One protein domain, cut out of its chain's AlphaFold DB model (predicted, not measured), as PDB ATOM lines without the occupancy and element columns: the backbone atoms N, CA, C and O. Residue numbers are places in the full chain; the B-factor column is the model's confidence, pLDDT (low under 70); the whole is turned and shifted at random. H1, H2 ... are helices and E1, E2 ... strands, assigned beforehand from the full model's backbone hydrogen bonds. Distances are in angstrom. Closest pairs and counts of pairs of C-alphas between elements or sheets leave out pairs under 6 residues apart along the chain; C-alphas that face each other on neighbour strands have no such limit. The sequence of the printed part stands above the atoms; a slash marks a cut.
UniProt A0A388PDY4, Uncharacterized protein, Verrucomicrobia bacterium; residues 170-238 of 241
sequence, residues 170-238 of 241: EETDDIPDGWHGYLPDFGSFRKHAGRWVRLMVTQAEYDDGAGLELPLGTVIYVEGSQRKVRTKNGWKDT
ATOM      1  N   GLU A 170     362.665 225.761 294.605       86.12
ATOM      2  CA  GLU A 170     362.558 224.753 295.670       86.12
ATOM      3  C   GLU A 170     362.266 225.391 297.036       86.12
ATOM      4  O   GLU A 170     361.702 224.748 297.917       86.12
ATOM      5  N   GLU A 171     362.621 226.667 297.207       87.69
ATOM      6  CA  GLU A 171     362.302 227.464 298.391       87.69
ATOM      7  C   GLU A 171     361.878 228.886 298.010       87.69
ATOM      8  O   GLU A 171     362.205 229.403 296.939       87.69
ATOM      9  N   THR A 172     361.154 229.538 298.915       85.06
ATOM     10  CA  THR A 172     360.833 230.962 298.812       85.06
ATOM     11  C   THR A 172     361.876 231.790 299.550       85.06
ATOM     12  O   THR A 172     362.229 231.461 300.680       85.06
ATOM     13  N   ASP A 173     362.295 232.908 298.961       88.06
ATOM     14  CA  ASP A 173     363.072 233.937 299.655       88.06
ATOM     15  C   ASP A 173     362.316 235.273 299.729       88.06
ATOM     16  O   ASP A 173     361.383 235.538 298.961       88.06
ATOM     17  N   ASP A 174     362.752 236.129 300.651       88.44
ATOM     18  CA  ASP A 174     362.169 237.449 300.909       88.44
ATOM     19  C   ASP A 174     362.674 238.549 299.956       88.44
ATOM     20  O   ASP A 174     362.342 239.726 300.125       88.44
ATOM     21  N   ILE A 175     363.495 238.209 298.953       90.25
ATOM     22  CA  ILE A 175     364.060 239.206 298.037       90.25
ATOM     23  C   ILE A 175     362.914 239.834 297.220       90.25
ATOM     24  O   ILE A 175     362.061 239.108 296.719       90.25
ATOM     25  N   PRO A 176     362.823 241.166 297.073       89.31
ATOM     26  CA  PRO A 176     361.736 241.777 296.310       89.31
ATOM     27  C   PRO A 176     361.776 241.456 294.809       89.31
ATOM     28  O   PRO A 176     362.828 241.170 294.234       89.31
ATOM     29  N   ASP A 177     360.633 241.593 294.136       89.12
ATOM     30  CA  ASP A 177     360.586 241.582 292.672       89.12
ATOM     31  C   ASP A 177     361.409 242.729 292.062       89.12
ATOM     32  O   ASP A 177     361.600 243.792 292.656       89.12
ATOM     33  N   GLY A 178     361.890 242.520 290.836       85.06
ATOM     34  CA  GLY A 178     362.730 243.472 290.109       85.06
ATOM     35  C   GLY A 178     364.228 243.312 290.362       85.06
ATOM     36  O   GLY A 178     365.016 243.856 289.590       85.06
ATOM     37  N   TRP A 179     364.623 242.532 291.371       87.31
ATOM     38  CA  TRP A 179     366.024 242.213 291.636       87.31
ATOM     39  C   TRP A 179     366.648 241.427 290.491       87.31
ATOM     40  O   TRP A 179     366.032 240.505 289.964       87.31
ATOM     41  N   HIS A 180     367.871 241.801 290.122       87.31
ATOM     42  CA  HIS A 180     368.637 241.212 289.030       87.31
ATOM     43  C   HIS A 180     370.013 240.786 289.538       87.31
ATOM     44  O   HIS A 180     370.602 241.455 290.388       87.31
ATOM     45  N   GLY A 181     370.530 239.679 289.021       85.88
ATOM     46  CA  GLY A 181     371.819 239.151 289.445       85.88
ATOM     47  C   GLY A 181     372.435 238.220 288.415       85.88
ATOM     48  O   GLY A 181     371.839 237.932 287.376       85.88
ATOM     49  N   TYR A 182     373.652 237.781 288.718       84.69
ATOM     50  CA  TYR A 182     374.385 236.780 287.961       84.69
ATOM     51  C   TYR A 182     375.001 235.778 288.933       84.69
ATOM     52  O   TYR A 182     375.613 236.180 289.925       84.69
ATOM     53  N   LEU A 183     374.869 234.490 288.632       82.38
ATOM     54  CA  LEU A 183     375.620 233.421 289.282       82.38
ATOM     55  C   LEU A 183     376.280 232.571 288.195       82.38
ATOM     56  O   LEU A 183     375.606 232.273 287.212       82.38
ATOM     57  N   PRO A 184     377.548 232.148 288.355       80.44
ATOM     58  CA  PRO A 184     378.253 231.363 287.339       80.44
ATOM     59  C   PRO A 184     377.460 230.153 286.827       80.44
ATOM     60  O   PRO A 184     377.353 229.970 285.621       80.44
ATOM     61  N   ASP A 185     376.822 229.409 287.733       81.75
ATOM     62  CA  ASP A 185     376.103 228.174 287.391       81.75
ATOM     63  C   ASP A 185     374.664 228.409 286.901       81.75
ATOM     64  O   ASP A 185     374.024 227.497 286.384       81.75
ATOM     65  N   PHE A 186     374.128 229.623 287.074       78.31
ATOM     66  CA  PHE A 186     372.730 229.951 286.750       78.31
ATOM     67  C   PHE A 186     372.593 231.025 285.659       78.31
ATOM     68  O   PHE A 186     371.506 231.254 285.128       78.31
ATOM     69  N   GLY A 187     373.689 231.696 285.309       84.81
ATOM     70  CA  GLY A 187     373.702 232.848 284.421       84.81
ATOM     71  C   GLY A 187     373.004 234.070 285.023       84.81
ATOM     72  O   GLY A 187     372.912 234.238 286.241       84.81
ATOM     73  N   SER A 188     372.528 234.952 284.143       87.94
ATOM     74  CA  SER A 188     371.768 236.145 284.523       87.94
ATOM     75  C   SER A 188     370.332 235.781 284.896       87.94
ATOM     76  O   SER A 188     369.657 235.074 284.146       87.94
ATOM     77  N   PHE A 189     369.831 236.319 286.003       89.62
ATOM     78  CA  PHE A 189     368.478 236.058 286.496       89.62
ATOM     79  C   PHE A 189     367.794 237.322 287.018       89.62
ATOM     80  O   PHE A 189     368.443 238.328 287.323       89.62
ATOM     81  N   ARG A 190     366.465 237.262 287.133       90.44
ATOM     82  CA  ARG A 190     365.636 238.323 287.710       90.44
ATOM     83  C   ARG A 190     364.473 237.751 288.511       90.44
ATOM     84  O   ARG A 190     363.857 236.791 288.061       90.44
ATOM     85  N   LYS A 191     364.121 238.373 289.638       90.00
ATOM     86  CA  LYS A 191     362.882 238.046 290.353       90.00
ATOM     87  C   LYS A 191     361.692 238.785 289.740       90.00
ATOM     88  O   LYS A 191     361.749 240.006 289.556       90.00
ATOM     89  N   HIS A 192     360.642 238.058 289.380       87.81
ATOM     90  CA  HIS A 192     359.426 238.602 288.777       87.81
ATOM     91  C   HIS A 192     358.195 237.811 289.225       87.81
ATOM     92  O   HIS A 192     358.138 236.594 289.044       87.81
ATOM     93  N   ALA A 193     357.209 238.513 289.786       86.69
ATOM     94  CA  ALA A 193     356.001 237.949 290.385       86.69
ATOM     95  C   ALA A 193     356.302 236.790 291.355       86.69
ATOM     96  O   ALA A 193     355.693 235.722 291.284       86.69
ATOM     97  N   GLY A 194     357.289 236.989 292.233       86.38
ATOM     98  CA  GLY A 194     357.682 236.028 293.262       86.38
ATOM     99  C   GLY A 194     358.541 234.859 292.772       86.38
ATOM    100  O   GLY A 194     358.936 234.035 293.592       86.38
ATOM    101  N   ARG A 195     358.867 234.779 291.474       86.38
ATOM    102  CA  ARG A 195     359.696 233.707 290.902       86.38
ATOM    103  C   ARG A 195     361.024 234.233 290.390       86.38
ATOM    104  O   ARG A 195     361.078 235.292 289.770       86.38
ATOM    105  N   TRP A 196     362.084 233.463 290.597       89.44
ATOM    106  CA  TRP A 196     363.351 233.697 289.919       89.44
ATOM    107  C   TRP A 196     363.281 233.176 288.493       89.44
ATOM    108  O   TRP A 196     362.927 232.029 288.242       89.44
ATOM    109  N   VAL A 197     363.607 234.051 287.552       87.38
ATOM    110  CA  VAL A 197     363.572 233.767 286.126       87.38
ATOM    111  C   VAL A 197     364.981 233.865 285.581       87.38
ATOM    112  O   VAL A 197     365.622 234.913 285.706       87.38
ATOM    113  N   ARG A 198     365.455 232.799 284.933       88.19
ATOM    114  CA  ARG A 198     366.683 232.856 284.142       88.19
ATOM    115  C   ARG A 198     366.435 233.708 282.900       88.19
ATOM    116  O   ARG A 198     365.500 233.472 282.143       88.19
ATOM    117  N   LEU A 199     367.262 234.730 282.710       87.00
ATOM    118  CA  LEU A 199     367.086 235.703 281.634       87.00
ATOM    119  C   LEU A 199     367.622 235.201 280.299       87.00
ATOM    120  O   LEU A 199     367.171 235.689 279.273       87.00
ATOM    121  N   MET A 200     368.574 234.270 280.302       86.94
ATOM    122  CA  MET A 200     369.154 233.698 279.088       86.94
ATOM    123  C   MET A 200     368.652 232.264 278.919       86.94
ATOM    124  O   MET A 200     368.758 231.462 279.850       86.94
ATOM    125  N   VAL A 201     368.124 231.942 277.744       86.31
ATOM    126  CA  VAL A 201     367.757 230.573 277.363       86.31
ATOM    127  C   VAL A 201     368.361 230.236 276.003       86.31
ATOM    128  O   VAL A 201     368.552 231.113 275.155       86.31
ATOM    129  N   THR A 202     368.688 228.966 275.813       88.12
ATOM    130  CA  THR A 202     369.132 228.438 274.518       88.12
ATOM    131  C   THR A 202     367.972 228.404 273.523       88.12
ATOM    132  O   THR A 202     366.803 228.446 273.919       88.12
ATOM    133  N   GLN A 203     368.281 228.322 272.223       87.75
ATOM    134  CA  GLN A 203     367.237 228.170 271.206       87.75
ATOM    135  C   GLN A 203     366.423 226.878 271.414       87.75
ATOM    136  O   GLN A 203     365.202 226.921 271.340       87.75
ATOM    137  N   ALA A 204     367.081 225.769 271.771       87.94
ATOM    138  CA  ALA A 204     366.419 224.488 272.032       87.94
ATOM    139  C   ALA A 204     365.427 224.565 273.206       87.94
ATOM    140  O   ALA A 204     364.280 224.160 273.070       87.94
ATOM    141  N   GLU A 205     365.832 225.160 274.332       86.94
ATOM    142  CA  GLU A 205     364.932 225.355 275.477       86.94
ATOM    143  C   GLU A 205     363.729 226.226 275.103       86.94
ATOM    144  O   GLU A 205     362.604 225.948 275.510       86.94
ATOM    145  N   TYR A 206     363.954 227.284 274.322       86.94
ATOM    146  CA  TYR A 206     362.871 228.135 273.844       86.94
ATOM    147  C   TYR A 206     361.886 227.371 272.945       86.94
ATOM    148  O   TYR A 206     360.674 227.523 273.116       86.94
ATOM    149  N   ASP A 207     362.393 226.549 272.024       86.00
ATOM    150  CA  ASP A 207     361.586 225.746 271.100       86.00
ATOM    151  C   ASP A 207     360.777 224.663 271.840       86.00
ATOM    152  O   ASP A 207     359.615 224.430 271.502       86.00
ATOM    153  N   ASP A 208     361.328 224.104 272.922       85.19
ATOM    154  CA  ASP A 208     360.646 223.178 273.838       85.19
ATOM    155  C   ASP A 208     359.625 223.873 274.767       85.19
ATOM    156  O   ASP A 208     358.985 223.243 275.613       85.19
ATOM    157  N   GLY A 209     359.433 225.186 274.614       78.38
ATOM    158  CA  GLY A 209     358.448 225.956 275.364       78.38
ATOM    159  C   GLY A 209     358.911 226.382 276.756       78.38
ATOM    160  O   GLY A 209     358.065 226.740 277.582       78.38
ATOM    161  N   ALA A 210     360.222 226.392 277.024       77.56
ATOM    162  CA  ALA A 210     360.755 226.862 278.295       77.56
ATOM    163  C   ALA A 210     360.230 228.262 278.622       77.56
ATOM    164  O   ALA A 210     360.257 229.203 277.815       77.56
ATOM    165  N   GLY A 211     359.736 228.396 279.845       71.62
ATOM    166  CA  GLY A 211     359.245 229.647 280.366       71.62
ATOM    167  C   GLY A 211     357.821 230.019 279.939       71.62
ATOM    168  O   GLY A 211     357.367 231.125 280.244       71.62
ATOM    169  N   LEU A 212     357.069 229.139 279.267       77.44
ATOM    170  CA  LEU A 212     355.631 229.352 279.050       77.44
ATOM    171  C   LEU A 212     354.842 229.337 280.371       77.44
ATOM    172  O   LEU A 212     353.809 229.998 280.487       77.44
ATOM    173  N   GLU A 213     355.349 228.662 281.393       78.81
ATOM    174  CA  GLU A 213     354.868 228.676 282.775       78.81
ATOM    175  C   GLU A 213     355.220 229.963 283.541       78.81
ATOM    176  O   GLU A 213     354.750 230.164 284.668       78.81
ATOM    177  N   LEU A 214     356.044 230.841 282.958       84.44
ATOM    178  CA  LEU A 214     356.432 232.094 283.593       84.44
ATOM    179  C   LEU A 214     355.273 233.100 283.599       84.44
ATOM    180  O   LEU A 214     354.415 233.094 282.708       84.44
ATOM    181  N   PRO A 215     355.259 234.018 284.581       85.88
ATOM    182  CA  PRO A 215     354.261 235.075 284.655       85.88
ATOM    183  C   PRO A 215     354.206 235.927 283.378       85.88
ATOM    184  O   PRO A 215     355.217 236.169 282.711       85.88
ATOM    185  N   LEU A 216     353.026 236.462 283.061       89.06
ATOM    186  CA  LEU A 216     352.881 237.422 281.965       89.06
ATOM    187  C   LEU A 216     353.780 238.652 282.186       89.06
ATOM    188  O   LEU A 216     353.993 239.099 283.313       89.06
ATOM    189  N   GLY A 217     354.320 239.197 281.096       86.56
ATOM    190  CA  GLY A 217     355.247 240.332 281.119       86.56
ATOM    191  C   GLY A 217     356.703 239.967 281.420       86.56
ATOM    192  O   GLY A 217     357.569 240.833 281.307       86.56
ATOM    193  N   THR A 218     356.991 238.704 281.750       87.81
ATOM    194  CA  THR A 218     358.365 238.209 281.908       87.81
ATOM    195  C   THR A 218     359.155 238.391 280.617       87.81
ATOM    196  O   THR A 218     358.649 238.084 279.538       87.81
ATOM    197  N   VAL A 219     360.393 238.878 280.719       87.75
ATOM    198  CA  VAL A 219     361.294 239.075 279.578       87.75
ATOM    199  C   VAL A 219     362.447 238.088 279.667       87.75
ATOM    200  O   VAL A 219     363.083 237.994 280.713       87.75
ATOM    201  N   ILE A 220     362.739 237.426 278.552       88.31
ATOM    202  CA  ILE A 220     363.910 236.564 278.377       88.31
ATOM    203  C   ILE A 220     364.669 236.955 277.107       88.31
ATOM    204  O   ILE A 220     364.152 237.654 276.228       88.31
ATOM    205  N   TYR A 221     365.897 236.475 277.013       88.12
ATOM    206  CA  TYR A 221     366.781 236.584 275.872       88.12
ATOM    207  C   TYR A 221     367.071 235.175 275.375       88.12
ATOM    208  O   TYR A 221     367.673 234.366 276.081       88.12
ATOM    209  N   VAL A 222     366.628 234.899 274.155       86.75
ATOM    210  CA  VAL A 222     366.988 233.679 273.436       86.75
ATOM    211  C   VAL A 222     368.309 233.942 272.719       86.75
ATOM    212  O   VAL A 222     368.565 235.072 272.281       86.75
ATOM    213  N   GLU A 223     369.161 232.922 272.676       81.00
ATOM    214  CA  GLU A 223     370.459 232.875 271.996       81.00
ATOM    215  C   GLU A 223     370.563 233.832 270.784       81.00
ATOM    216  O   GLU A 223     369.688 233.892 269.921       81.00
ATOM    217  N   GLY A 224     371.610 234.667 270.750       67.25
ATOM    218  CA  GLY A 224     371.728 235.750 269.759       67.25
ATOM    219  C   GLY A 224     371.015 237.064 270.131       67.25
ATOM    220  O   GLY A 224     370.836 237.933 269.280       67.25
ATOM    221  N   SER A 225     370.662 237.261 271.411       67.19
ATOM    222  CA  SER A 225     370.035 238.484 271.959       67.19
ATOM    223  C   SER A 225     368.612 238.769 271.460       67.19
ATOM    224  O   SER A 225     368.174 239.927 271.452       67.19
ATOM    225  N   GLN A 226     367.863 237.736 271.067       81.25
ATOM    226  CA  GLN A 226     366.451 237.896 270.730       81.25
ATOM    227  C   GLN A 226     365.637 238.105 272.008       81.25
ATOM    228  O   GLN A 226     365.463 237.193 272.815       81.25
ATOM    229  N   ARG A 227     365.132 239.322 272.209       88.50
ATOM    230  CA  ARG A 227     364.375 239.682 273.409       88.50
ATOM    231  C   ARG A 227     362.897 239.322 273.246       88.50
ATOM    232  O   ARG A 227     362.174 239.988 272.496       88.50
ATOM    233  N   LYS A 228     362.440 238.322 273.999       89.19
ATOM    234  CA  LYS A 228     361.053 237.835 274.007       89.19
ATOM    235  C   LYS A 228     360.341 238.273 275.286       89.19
ATOM    236  O   LYS A 228     360.946 238.317 276.355       89.19
ATOM    237  N   VAL A 229     359.050 238.582 275.188       90.25
ATOM    238  CA  VAL A 229     358.178 238.859 276.339       90.25
ATOM    239  C   VAL A 229     357.030 237.859 276.403       90.25
ATOM    240  O   VAL A 229     356.411 237.545 275.383       90.25
ATOM    241  N   ARG A 230     356.730 237.356 277.602       90.12
ATOM    242  CA  ARG A 230     355.635 236.416 277.839       90.12
ATOM    243  C   ARG A 230     354.301 237.153 277.751       90.12
ATOM    244  O   ARG A 230     354.030 238.075 278.517       90.12
ATOM    245  N   THR A 231     353.447 236.740 276.823       89.62
ATOM    246  CA  THR A 231     352.082 237.262 276.620       89.62
ATOM    247  C   THR A 231     351.057 236.154 276.816       89.62
ATOM    248  O   THR A 231     351.451 235.007 276.939       89.62
ATOM    249  N   LYS A 232     349.747 236.434 276.813       89.56
ATOM    250  CA  LYS A 232     348.723 235.373 276.923       89.56
ATOM    251  C   LYS A 232     348.830 234.311 275.815       89.56
ATOM    252  O   LYS A 232     348.564 233.147 276.077       89.56
ATOM    253  N   ASN A 233     349.315 234.696 274.632       88.25
ATOM    254  CA  ASN A 233     349.367 233.850 273.434       88.25
ATOM    255  C   ASN A 233     350.758 233.235 273.185       88.25
ATOM    256  O   ASN A 233     351.085 232.897 272.055       88.25
ATOM    257  N   GLY A 234     351.601 233.145 274.217       87.62
ATOM    258  CA  GLY A 234     352.981 232.658 274.106       87.62
ATOM    259  C   GLY A 234     354.004 233.791 274.142       87.62
ATOM    260  O   GLY A 234     353.775 234.831 274.771       87.62
ATOM    261  N   TRP A 235     355.143 233.587 273.488       88.44
ATOM    262  CA  TRP A 235     356.232 234.557 273.410       88.44
ATOM    263  C   TRP A 235     356.011 235.566 272.282       88.44
ATOM    264  O   TRP A 235     355.655 235.203 271.164       88.44
ATOM    265  N   LYS A 236     356.241 236.848 272.572       89.81
ATOM    266  CA  LYS A 236     356.194 237.929 271.584       89.81
ATOM    267  C   LYS A 236     357.555 238.601 271.475       89.81
ATOM    268  O   LYS A 236     358.183 238.891 272.492       89.81
ATOM    269  N   ASP A 237     357.973 238.911 270.253       87.88
ATOM    270  CA  ASP A 237     359.158 239.728 270.015       87.88
ATOM    271  C   ASP A 237     358.989 241.145 270.555       87.88
ATOM    272  O   ASP A 237     357.971 241.814 270.337       87.88
ATOM    273  N   THR A 238     360.026 241.631 271.228       79.88
ATOM    274  CA  THR A 238     360.151 243.050 271.552       79.88
ATOM    275  C   THR A 238     361.168 243.669 270.600       79.88
ATOM    276  O   THR A 238     362.301 243.202 270.500       79.88
TER     277      THR A 238
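Overview. This is residues 170 to 238 of the 241 residues of an uncharacterized protein of Verrucomicrobia bacterium (UniProt A0A388PDY4). Two small three-stranded sheets, each a strand that turns back twice, make two lobes: E1, E2 and E3 form one, E4, E5 and E6 the other, with the short helix H1 over one face of the second. The lobes come near each other at E2, E3 and E4, and the unnamed residues 170 to 179 lead into the first. The printed part has 69 residues, in the order E1 E2 E3 H1 E4 E5 E6; both sheets are antiparallel, and the class is mostly strand, though under half of the residues are in named elements. It is compact, with a radius of gyration of the C-alphas of 11.8 A and spans of 31 by 28 by 21 A.

Along the chain. Find C-alpha 180 at (368.637, 241.212, 289.030), where E1, residues 180 to 183, begins. E2 follows, residues 187 to 192, 16.0 A long, then E3, residues 195 to 198. H1 is residues 203 to 207. E4 is residues 219 to 222, E5 residues 226 to 231, 15.5 A long, and E6 residues 234 to 237, ending at C-alpha (359.158, 239.728, 270.015).

Arrangement. E1 E2 E3 is a meander, each strand the antiparallel neighbour of the one before; look at N 181 and O 189, 3.0 A, and N 190 and O 197, 2.9 A. E4 E5 E6 is another, with N 220 and O 228 at 3.0 A and N 229 and O 236 at 2.8 A. The closest C-alphas of E3 and E4, Arg 198 and Ile 220, are 7.4 A apart. H1 is on the second sheet at a height of 9.9 A, and its one O i to N i+4 pair is within hydrogen-bond range.

Size, cuts and confidence. The C-alphas farthest apart, Asp 174 and Gly 224, are 32.6 A apart. The printed part has no cut; the link from H1 to E4 is long. Residues 224 to 225 are under 70 in pLDDT.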